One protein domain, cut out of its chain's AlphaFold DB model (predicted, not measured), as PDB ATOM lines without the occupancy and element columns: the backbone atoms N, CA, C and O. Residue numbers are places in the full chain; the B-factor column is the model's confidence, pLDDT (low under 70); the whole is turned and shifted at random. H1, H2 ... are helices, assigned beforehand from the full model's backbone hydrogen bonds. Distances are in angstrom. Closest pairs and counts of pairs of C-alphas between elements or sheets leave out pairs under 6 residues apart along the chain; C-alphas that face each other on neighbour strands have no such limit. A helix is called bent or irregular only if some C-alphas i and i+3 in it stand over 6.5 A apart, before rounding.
ATOM      1  N   LYS A   2     136.855-175.204 291.436       64.56
ATOM      2  CA  LYS A   2     136.410-173.905 291.964       64.56
ATOM      3  C   LYS A   2     137.658-173.075 292.299       64.56
ATOM      4  O   LYS A   2     138.570-173.631 292.923       64.56
ATOM      5  N   PRO A   3     137.760-171.807 291.861       69.62
ATOM      6  CA  PRO A   3     138.802-170.932 292.371       69.62
ATOM      7  C   PRO A   3     138.669-170.869 293.895       69.62
ATOM      8  O   PRO A   3     137.589-171.024 294.455       69.62
ATOM      9  N   GLY A   4     139.794-170.766 294.579       78.25
ATOM     10  CA  GLY A   4     139.836-170.932 296.022       78.25
ATOM     11  C   GLY A   4     141.239-170.699 296.542       78.25
ATOM     12  O   GLY A   4     142.124-170.253 295.807       78.25
ATOM     13  N   LEU A   5     141.456-171.027 297.811       74.00
ATOM     14  CA  LEU A   5     142.689-170.687 298.521       74.00
ATOM     15  C   LEU A   5     143.949-171.264 297.843       74.00
ATOM     16  O   LEU A   5     144.978-170.596 297.787       74.00
ATOM     17  N   ALA A   6     143.830-172.441 297.213       78.12
ATOM     18  CA  ALA A   6     144.895-173.082 296.436       78.12
ATOM     19  C   ALA A   6     145.370-172.264 295.216       78.12
ATOM     20  O   ALA A   6     146.521-172.387 294.812       78.12
ATOM     21  N   ARG A   7     144.509-171.413 294.639       80.81
ATOM     22  CA  ARG A   7     144.856-170.491 293.543       80.81
ATOM     23  C   ARG A   7     145.183-169.089 294.058       80.81
ATOM     24  O   ARG A   7     146.044-168.418 293.496       80.81
ATOM     25  N   ALA A   8     144.527-168.656 295.132       81.38
ATOM     26  CA  ALA A   8     144.718-167.335 295.720       81.38
ATOM     27  C   ALA A   8     146.143-167.121 296.247       81.38
ATOM     28  O   ALA A   8     146.734-166.075 295.995       81.38
ATOM     29  N   VAL A   9     146.719-168.125 296.921       78.56
ATOM     30  CA  VAL A   9     148.066-168.022 297.506       78.56
ATOM     31  C   VAL A   9     149.159-167.869 296.433       78.56
ATOM     32  O   VAL A   9     149.913-166.900 296.519       78.56
ATOM     33  N   PRO A  10     149.239-168.713 295.381       79.25
ATOM     34  CA  PRO A  10     150.190-168.490 294.289       79.25
ATOM     35  C   PRO A  10     150.002-167.142 293.584       79.25
ATOM     36  O   PRO A  10     150.984-166.468 293.281       79.25
ATOM     37  N   MET A  11     148.756-166.708 293.362       89.00
ATOM     38  CA  MET A  11     148.485-165.417 292.719       89.00
ATOM     39  C   MET A  11     148.922-164.236 293.586       89.00
ATOM     40  O   MET A  11     149.453-163.271 293.052       89.00
ATOM     41  N   ALA A  12     148.769-164.316 294.909       84.25
ATOM     42  CA  ALA A  12     149.279-163.304 295.830       84.25
ATOM     43  C   ALA A  12     150.803-163.165 295.742       84.25
ATOM     44  O   ALA A  12     151.309-162.053 295.648       84.25
ATOM     45  N   ILE A  13     151.527-164.290 295.699       81.44
ATOM     46  CA  ILE A  13     152.990-164.300 295.542       81.44
ATOM     47  C   ILE A  13     153.391-163.643 294.215       81.44
ATOM     48  O   ILE A  13     154.290-162.804 294.191       81.44
ATOM     49  N   ILE A  14     152.698-163.973 293.120       84.00
ATOM     50  CA  ILE A  14     152.927-163.339 291.813       84.00
ATOM     51  C   ILE A  14     152.630-161.836 291.883       84.00
ATOM     52  O   ILE A  14     153.416-161.041 291.376       84.00
ATOM     53  N   GLY A  15     151.537-161.444 292.542       87.12
ATOM     54  CA  GLY A  15     151.177-160.045 292.770       87.12
ATOM     55  C   GLY A  15     152.264-159.282 293.517       87.12
ATOM     56  O   GLY A  15     152.641-158.201 293.076       87.12
ATOM     57  N   LEU A  16     152.826-159.872 294.577       86.88
ATOM     58  CA  LEU A  16     153.937-159.290 295.326       86.88
ATOM     59  C   LEU A  16     155.144-159.054 294.419       86.88
ATOM     60  O   LEU A  16     155.630-157.932 294.326       86.88
ATOM     61  N   ILE A  17     155.605-160.098 293.723       86.31
ATOM     62  CA  ILE A  17     156.782-160.024 292.847       86.31
ATOM     63  C   ILE A  17     156.568-158.979 291.747       86.31
ATOM     64  O   ILE A  17     157.446-158.152 291.505       86.31
ATOM     65  N   ALA A  18     155.389-158.976 291.118       84.06
ATOM     66  CA  ALA A  18     155.032-158.011 290.087       84.06
ATOM     67  C   ALA A  18     155.008-156.574 290.628       84.06
ATOM     68  O   ALA A  18     155.519-155.676 289.968       84.06
ATOM     69  N   GLY A  19     154.478-156.352 291.835       86.38
ATOM     70  CA  GLY A  19     154.482-155.043 292.485       86.38
ATOM     71  C   GLY A  19     155.882-154.527 292.798       86.38
ATOM     72  O   GLY A  19     156.184-153.369 292.518       86.38
ATOM     73  N   LEU A  20     156.761-155.385 293.325       86.25
ATOM     74  CA  LEU A  20     158.153-155.019 293.605       86.25
ATOM     75  C   LEU A  20     158.905-154.684 292.306       86.25
ATOM     76  O   LEU A  20     159.599-153.669 292.235       86.25
ATOM     77  N   LEU A  21     158.725-155.499 291.261       82.62
ATOM     78  CA  LEU A  21     159.339-155.280 289.951       82.62
ATOM     79  C   LEU A  21     158.807-154.008 289.275       82.62
ATOM     80  O   LEU A  21     159.579-153.257 288.685       82.62
ATOM     81  N   PHE A  22     157.512-153.728 289.408       86.69
ATOM     82  CA  PHE A  22     156.888-152.509 288.904       86.69
ATOM     83  C   PHE A  22     157.497-151.247 289.529       86.69
ATOM     84  O   PHE A  22     157.829-150.314 288.799       86.69
ATOM     85  N   VAL A  23     157.715-151.232 290.851       85.38
ATOM     86  CA  VAL A  23     158.390-150.111 291.534       85.38
ATOM     87  C   VAL A  23     159.812-149.927 291.017       85.38
ATOM     88  O   VAL A  23     160.218-148.799 290.743       85.38
ATOM     89  N   LEU A  24     160.552-151.024 290.848       81.88
ATOM     90  CA  LEU A  24     161.926-150.986 290.353       81.88
ATOM     91  C   LEU A  24     161.986-150.388 288.939       81.88
ATOM     92  O   LEU A  24     162.762-149.467 288.696       81.88
ATOM     93  N   VAL A  25     161.130-150.861 288.027       80.19
ATOM     94  CA  VAL A  25     161.068-150.362 286.644       80.19
ATOM     95  C   VAL A  25     160.651-148.894 286.604       80.19
ATOM     96  O   VAL A  25     161.298-148.106 285.922       80.19
ATOM     97  N   LEU A  26     159.615-148.499 287.349       83.81
ATOM     98  CA  LEU A  26     159.169-147.104 287.385       83.81
ATOM     99  C   LEU A  26     160.265-146.162 287.879       83.81
ATOM    100  O   LEU A  26     160.513-145.136 287.252       83.81
ATOM    101  N   ARG A  27     160.944-146.514 288.975       87.00
ATOM    102  CA  ARG A  27     162.015-145.677 289.528       87.00
ATOM    103  C   ARG A  27     163.227-145.618 288.608       87.00
ATOM    104  O   ARG A  27     163.813-144.547 288.463       87.00
ATOM    105  N   ALA A  28     163.557-146.724 287.938       78.25
ATOM    106  CA  ALA A  28     164.597-146.743 286.914       78.25
ATOM    107  C   ALA A  28     164.252-145.802 285.745       78.25
ATOM    108  O   ALA A  28     165.086-144.996 285.339       78.25
ATOM    109  N   LEU A  29     163.006-145.843 285.253       74.38
ATOM    110  CA  LEU A  29     162.525-144.957 284.185       74.38
ATOM    111  C   LEU A  29     162.484-143.481 284.606       74.38
ATOM    112  O   LEU A  29     162.656-142.604 283.766       74.38
ATOM    113  N   GLN A  30     162.283-143.203 285.893       81.31
ATOM    114  CA  GLN A  30     162.313-141.853 286.459       81.31
ATOM    115  C   GLN A  30     163.729-141.378 286.822       81.31
ATOM    116  O   GLN A  30     163.879-140.261 287.311       81.31
ATOM    117  N   SER A  31     164.758-142.211 286.609       88.38
ATOM    118  CA  SER A  31     166.147-141.933 287.008       88.38
ATOM    119  C   SER A  31     166.282-141.535 288.487       88.38
ATOM    120  O   SER A  31     167.097-140.688 288.844       88.38
ATOM    121  N   VAL A  32     165.463-142.137 289.359       78.62
ATOM    122  CA  VAL A  32     165.498-141.884 290.805       78.62
ATOM    123  C   VAL A  32     166.531-142.800 291.453       78.62
ATOM    124  O   VAL A  32     166.419-144.023 291.369       78.62
ATOM    125  N   GLU A  33     167.500-142.213 292.155       84.25
ATOM    126  CA  GLU A  33     168.499-142.944 292.938       84.25
ATOM    127  C   GLU A  33     168.194-142.871 294.452       84.25
ATOM    128  O   GLU A  33     167.919-141.785 294.967       84.25
ATOM    129  N   PRO A  34     168.232-143.998 295.194       83.31
ATOM    130  CA  PRO A  34     168.446-145.360 294.703       83.31
ATOM    131  C   PRO A  34     167.240-145.884 293.905       83.31
ATOM    132  O   PRO A  34     166.084-145.576 294.217       83.31
ATOM    133  N   VAL A  35     167.515-146.720 292.896       82.62
ATOM    134  CA  VAL A  35     166.475-147.354 292.059       82.62
ATOM    135  C   VAL A  35     165.545-148.219 292.912       82.62
ATOM    136  O   VAL A  35     164.337-148.252 292.686       82.62
ATOM    137  N   TRP A  36     166.096-148.883 293.930       85.81
ATOM    138  CA  TRP A  36     165.323-149.632 294.911       85.81
ATOM    139  C   TRP A  36     165.080-148.816 296.178       85.81
ATOM    140  O   TRP A  36     166.019-148.363 296.830       85.81
ATOM    141  N   ASP A  37     163.811-148.706 296.554       83.81
ATOM    142  CA  ASP A  37     163.369-148.116 297.810       83.81
ATOM    143  C   ASP A  37     162.450-149.111 298.522       83.81
ATOM    144  O   ASP A  37     161.326-149.350 298.056       83.81
ATOM    145  N   PRO A  38     162.910-149.710 299.635       69.88
ATOM    146  CA  PRO A  38     162.142-150.713 300.355       69.88
ATOM    147  C   PRO A  38     160.777-150.200 300.813       69.88
ATOM    148  O   PRO A  38     159.817-150.965 300.815       69.88
ATOM    149  N   GLN A  39     160.661-148.919 301.181       71.81
ATOM    150  CA  GLN A  39     159.417-148.377 301.730       71.81
ATOM    151  C   GLN A  39     158.326-148.363 300.660       71.81
ATOM    152  O   GLN A  39     157.243-148.915 300.861       71.81
ATOM    153  N   ILE A  40     158.639-147.810 299.487       71.44
ATOM    154  CA  ILE A  40     157.702-147.765 298.358       71.44
ATOM    155  C   ILE A  40     157.437-149.174 297.823       71.44
ATOM    156  O   ILE A  40     156.287-149.531 297.558       71.44
ATOM    157  N   GLY A  41     158.487-149.996 297.726       79.12
ATOM    158  CA  GLY A  41     158.395-151.391 297.310       79.12
ATOM    159  C   GLY A  41     157.403-152.192 298.151       79.12
ATOM    160  O   GLY A  41     156.526-152.853 297.598       79.12
ATOM    161  N   PHE A  42     157.480-152.096 299.481       76.69
ATOM    162  CA  PHE A  42     156.573-152.826 300.367       76.69
ATOM    163  C   PHE A  42     155.133-152.319 300.303       76.69
ATOM    164  O   PHE A  42     154.214-153.138 300.324       76.69
ATOM    165  N   VAL A  43     154.917-151.006 300.176       77.94
ATOM    166  CA  VAL A  43     153.563-150.443 300.055       77.94
ATOM    167  C   VAL A  43     152.896-150.934 298.769       77.94
ATOM    168  O   VAL A  43     151.818-151.529 298.817       77.94
ATOM    169  N   VAL A  44     153.548-150.755 297.618       79.88
ATOM    170  CA  VAL A  44     153.000-151.185 296.319       79.88
ATOM    171  C   VAL A  44     152.894-152.708 296.246       79.88
ATOM    172  O   VAL A  44     151.889-153.238 295.762       79.88
ATOM    173  N   GLY A  45     153.885-153.420 296.783       85.25
ATOM    174  CA  GLY A  45     153.884-154.872 296.915       85.25
ATOM    175  C   GLY A  45     152.676-155.380 297.699       85.25
ATOM    176  O   GLY A  45     151.995-156.294 297.244       85.25
ATOM    177  N   ALA A  46     152.328-154.762 298.830       79.50
ATOM    178  CA  ALA A  46     151.170-155.163 299.630       79.50
ATOM    179  C   ALA A  46     149.836-154.979 298.882       79.50
ATOM    180  O   ALA A  46     148.978-155.869 298.911       79.50
ATOM    181  N   PHE A  47     149.665-153.862 298.165       82.56
ATOM    182  CA  PHE A  47     148.450-153.608 297.381       82.56
ATOM    183  C   PHE A  47     148.300-154.576 296.206       82.56
ATOM    184  O   PHE A  47     147.242-155.179 296.027       82.56
ATOM    185  N   THR A  48     149.367-154.774 295.435       86.62
ATOM    186  CA  THR A  48     149.380-155.696 294.287       86.62
ATOM    187  C   THR A  48     149.203-157.154 294.713       86.62
ATOM    188  O   THR A  48     148.446-157.886 294.075       86.62
ATOM    189  N   THR A  49     149.796-157.560 295.841       91.00
ATOM    190  CA  THR A  49     149.561-158.865 296.486       91.00
ATOM    191  C   THR A  49     148.091-159.052 296.834       91.00
ATOM    192  O   THR A  49     147.502-160.074 296.492       91.00
ATOM    193  N   SER A  50     147.482-158.062 297.494       86.00
ATOM    194  CA  SER A  50     146.082-158.125 297.928       86.00
ATOM    195  C   SER A  50     145.132-158.191 296.733       86.00
ATOM    196  O   SER A  50     144.217-159.015 296.707       86.00
ATOM    197  N   PHE A  51     145.389-157.382 295.702       82.62
ATOM    198  CA  PHE A  51     144.635-157.407 294.452       82.62
ATOM    199  C   PHE A  51     144.735-158.773 293.764       82.62
ATOM    200  O   PHE A  51     143.716-159.386 293.440       82.62
ATOM    201  N   ALA A  52     145.952-159.292 293.590       87.00
ATOM    202  CA  ALA A  52     146.172-160.579 292.942       87.00
ATOM    203  C   ALA A  52     145.616-161.751 293.765       87.00
ATOM    204  O   ALA A  52     145.121-162.720 293.190       87.00
ATOM    205  N   PHE A  53     145.623-161.654 295.096       88.31
ATOM    206  CA  PHE A  53     144.980-162.618 295.985       88.31
ATOM    207  C   PHE A  53     143.465-162.663 295.760       88.31
ATOM    208  O   PHE A  53     142.914-163.737 295.520       88.31
ATOM    209  N   ILE A  54     142.794-161.504 295.774       85.69
ATOM    210  CA  ILE A  54     141.347-161.388 295.526       85.69
ATOM    211  C   ILE A  54     141.002-161.901 294.123       85.69
ATOM    212  O   ILE A  54     140.070-162.688 293.949       85.69
ATOM    213  N   TRP A  55     141.808-161.543 293.127       85.25
ATOM    214  CA  TRP A  55     141.673-162.072 291.774       85.25
ATOM    215  C   TRP A  55     141.849-163.597 291.727       85.25
ATOM    216  O   TRP A  55     141.069-164.301 291.085       85.25
ATOM    217  N   GLY A  56     142.840-164.133 292.443       84.25
ATOM    218  CA  GLY A  56     143.122-165.565 292.544       84.25
ATOM    219  C   GLY A  56     142.045-166.357 293.286       84.25
ATOM    220  O   GLY A  56     141.807-167.519 292.949       84.25
ATOM    221  N   MET A  57     141.329-165.719 294.217       86.56
ATOM    222  CA  MET A  57     140.090-166.245 294.798       86.56
ATOM    223  C   MET A  57     138.929-166.270 293.797       86.56
ATOM    224  O   MET A  57     137.872-166.785 294.121       86.56
ATOM    225  N   GLY A  58     139.098-165.776 292.572       84.62
ATOM    226  CA  GLY A  58     138.043-165.810 291.567       84.62
ATOM    227  C   GLY A  58     137.040-164.678 291.734       84.62
ATOM    228  O   GLY A  58     135.849-164.904 291.570       84.62
ATOM    229  N   ALA A  59     137.511-163.456 292.000       77.50
ATOM    230  CA  ALA A  59     136.665-162.258 292.017       77.50
ATOM    231  C   ALA A  59     135.822-162.061 290.738       77.50
ATOM    232  O   ALA A  59     134.776-161.424 290.793       77.50
ATOM    233  N   ASN A  60     136.249-162.638 289.607       72.75
ATOM    234  CA  ASN A  60     135.506-162.649 288.341       72.75
ATOM    235  C   ASN A  60     134.776-163.973 288.040       72.75
ATOM    236  O   ASN A  60     134.170-164.105 286.977       72.75
ATOM    237  N   ASP A  61     134.827-164.968 288.928       74.38
ATOM    238  CA  ASP A  61     134.107-166.224 288.731       74.38
ATOM    239  C   ASP A  61     132.707-166.129 289.348       74.38
ATOM    240  O   ASP A  61     132.540-166.165 290.569       74.38
ATOM    241  N   LYS A  62     131.681-166.060 288.490       69.69
ATOM    242  CA  LYS A  62     130.262-166.034 288.892       69.69
ATOM    243  C   LYS A  62     129.889-167.208 289.807       69.69
ATOM    244  O   LYS A  62     128.974-167.087 290.617       69.69
ATOM    245  N   ARG A  63     130.621-168.327 289.730       67.81
ATOM    246  CA  ARG A  63     130.404-169.524 290.556       67.81
ATOM    247  C   ARG A  63     130.773-169.319 292.025       67.81
ATOM    248  O   ARG A  63     130.283-170.067 292.862       67.81
ATOM    249  N   MET A  64     131.599-168.322 292.354       61.53
ATOM    250  CA  MET A  64     131.908-167.962 293.747       61.53
ATOM    251  C   MET A  64     130.760-167.207 294.429       61.53
ATOM    252  O   MET A  64     130.716-167.142 295.653       61.53
TER     253      MET A  64
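AT A GLANCE: This is residues 2 to 64 of the 390 residues of an uncharacterized protein of Candidatus Thermofonsia Clade 2 bacterium (UniProt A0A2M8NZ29). The domain is a long helical hairpin in the outline of a rod: the longer helix H1, 35.5 A from first to last C-alpha, makes one arm, and the shorter H2 folds back along it as the other, the two crossing at 37 degrees. The loop of residues 30 to 37 makes the turn at one end, while residues 2 to 4 and the tail of residues 57 to 64 lie at the other. The printed part has 63 residues with two named helices, H1 then H2, and no named strand, and its class is all helix. It is loose, with a radius of gyration of the C-alphas of 14.0 A, and it spans 46 by 16 by 13 A.

HOW THE PARTS SIT: H1, residues 5 to 29, and H2, residues 38 to 56, touch, with 54 pairs of C-alphas within 8 A. Their closest C-alphas are those of Ala 8 and Gly 56, 4.0 A apart. Their centres are 6.6 A apart. They run opposite ways at a steep tilt of 37 degrees, only just past shallow, and form a helical hairpin. In H2 every O i to N i+4 pair is within hydrogen-bond range; in H1 20 of 21 are.

IN THESE COORDINATES: H1 runs from C-alpha 5 at (142.689, -170.687, 298.521) to C-alpha 29 at (162.525, -144.957, 284.185), 35.5 A. It is neither bent nor irregular, but only just: C-alphas 6 and 9 are 6.1 A apart. H2 begins with C-alpha 38 at (162.142, -150.713, 300.355) and measures 25.4 A to C-alpha 56 at (143.122, -165.565, 292.544).

THE WHOLE: The two C-alphas farthest apart, those of Glu 33 and Arg 63, are 46.5 A apart, while the first and last printed C-alphas, of Lys 2 and Met 64, are 7.7 A apart. The printed part has no cut, and the link from H1 to H2, 8 residues, is short. The mean pLDDT of the printed part is 80.9; residues 2 to 3, residue 38 and residues 62 to 64 are under 70.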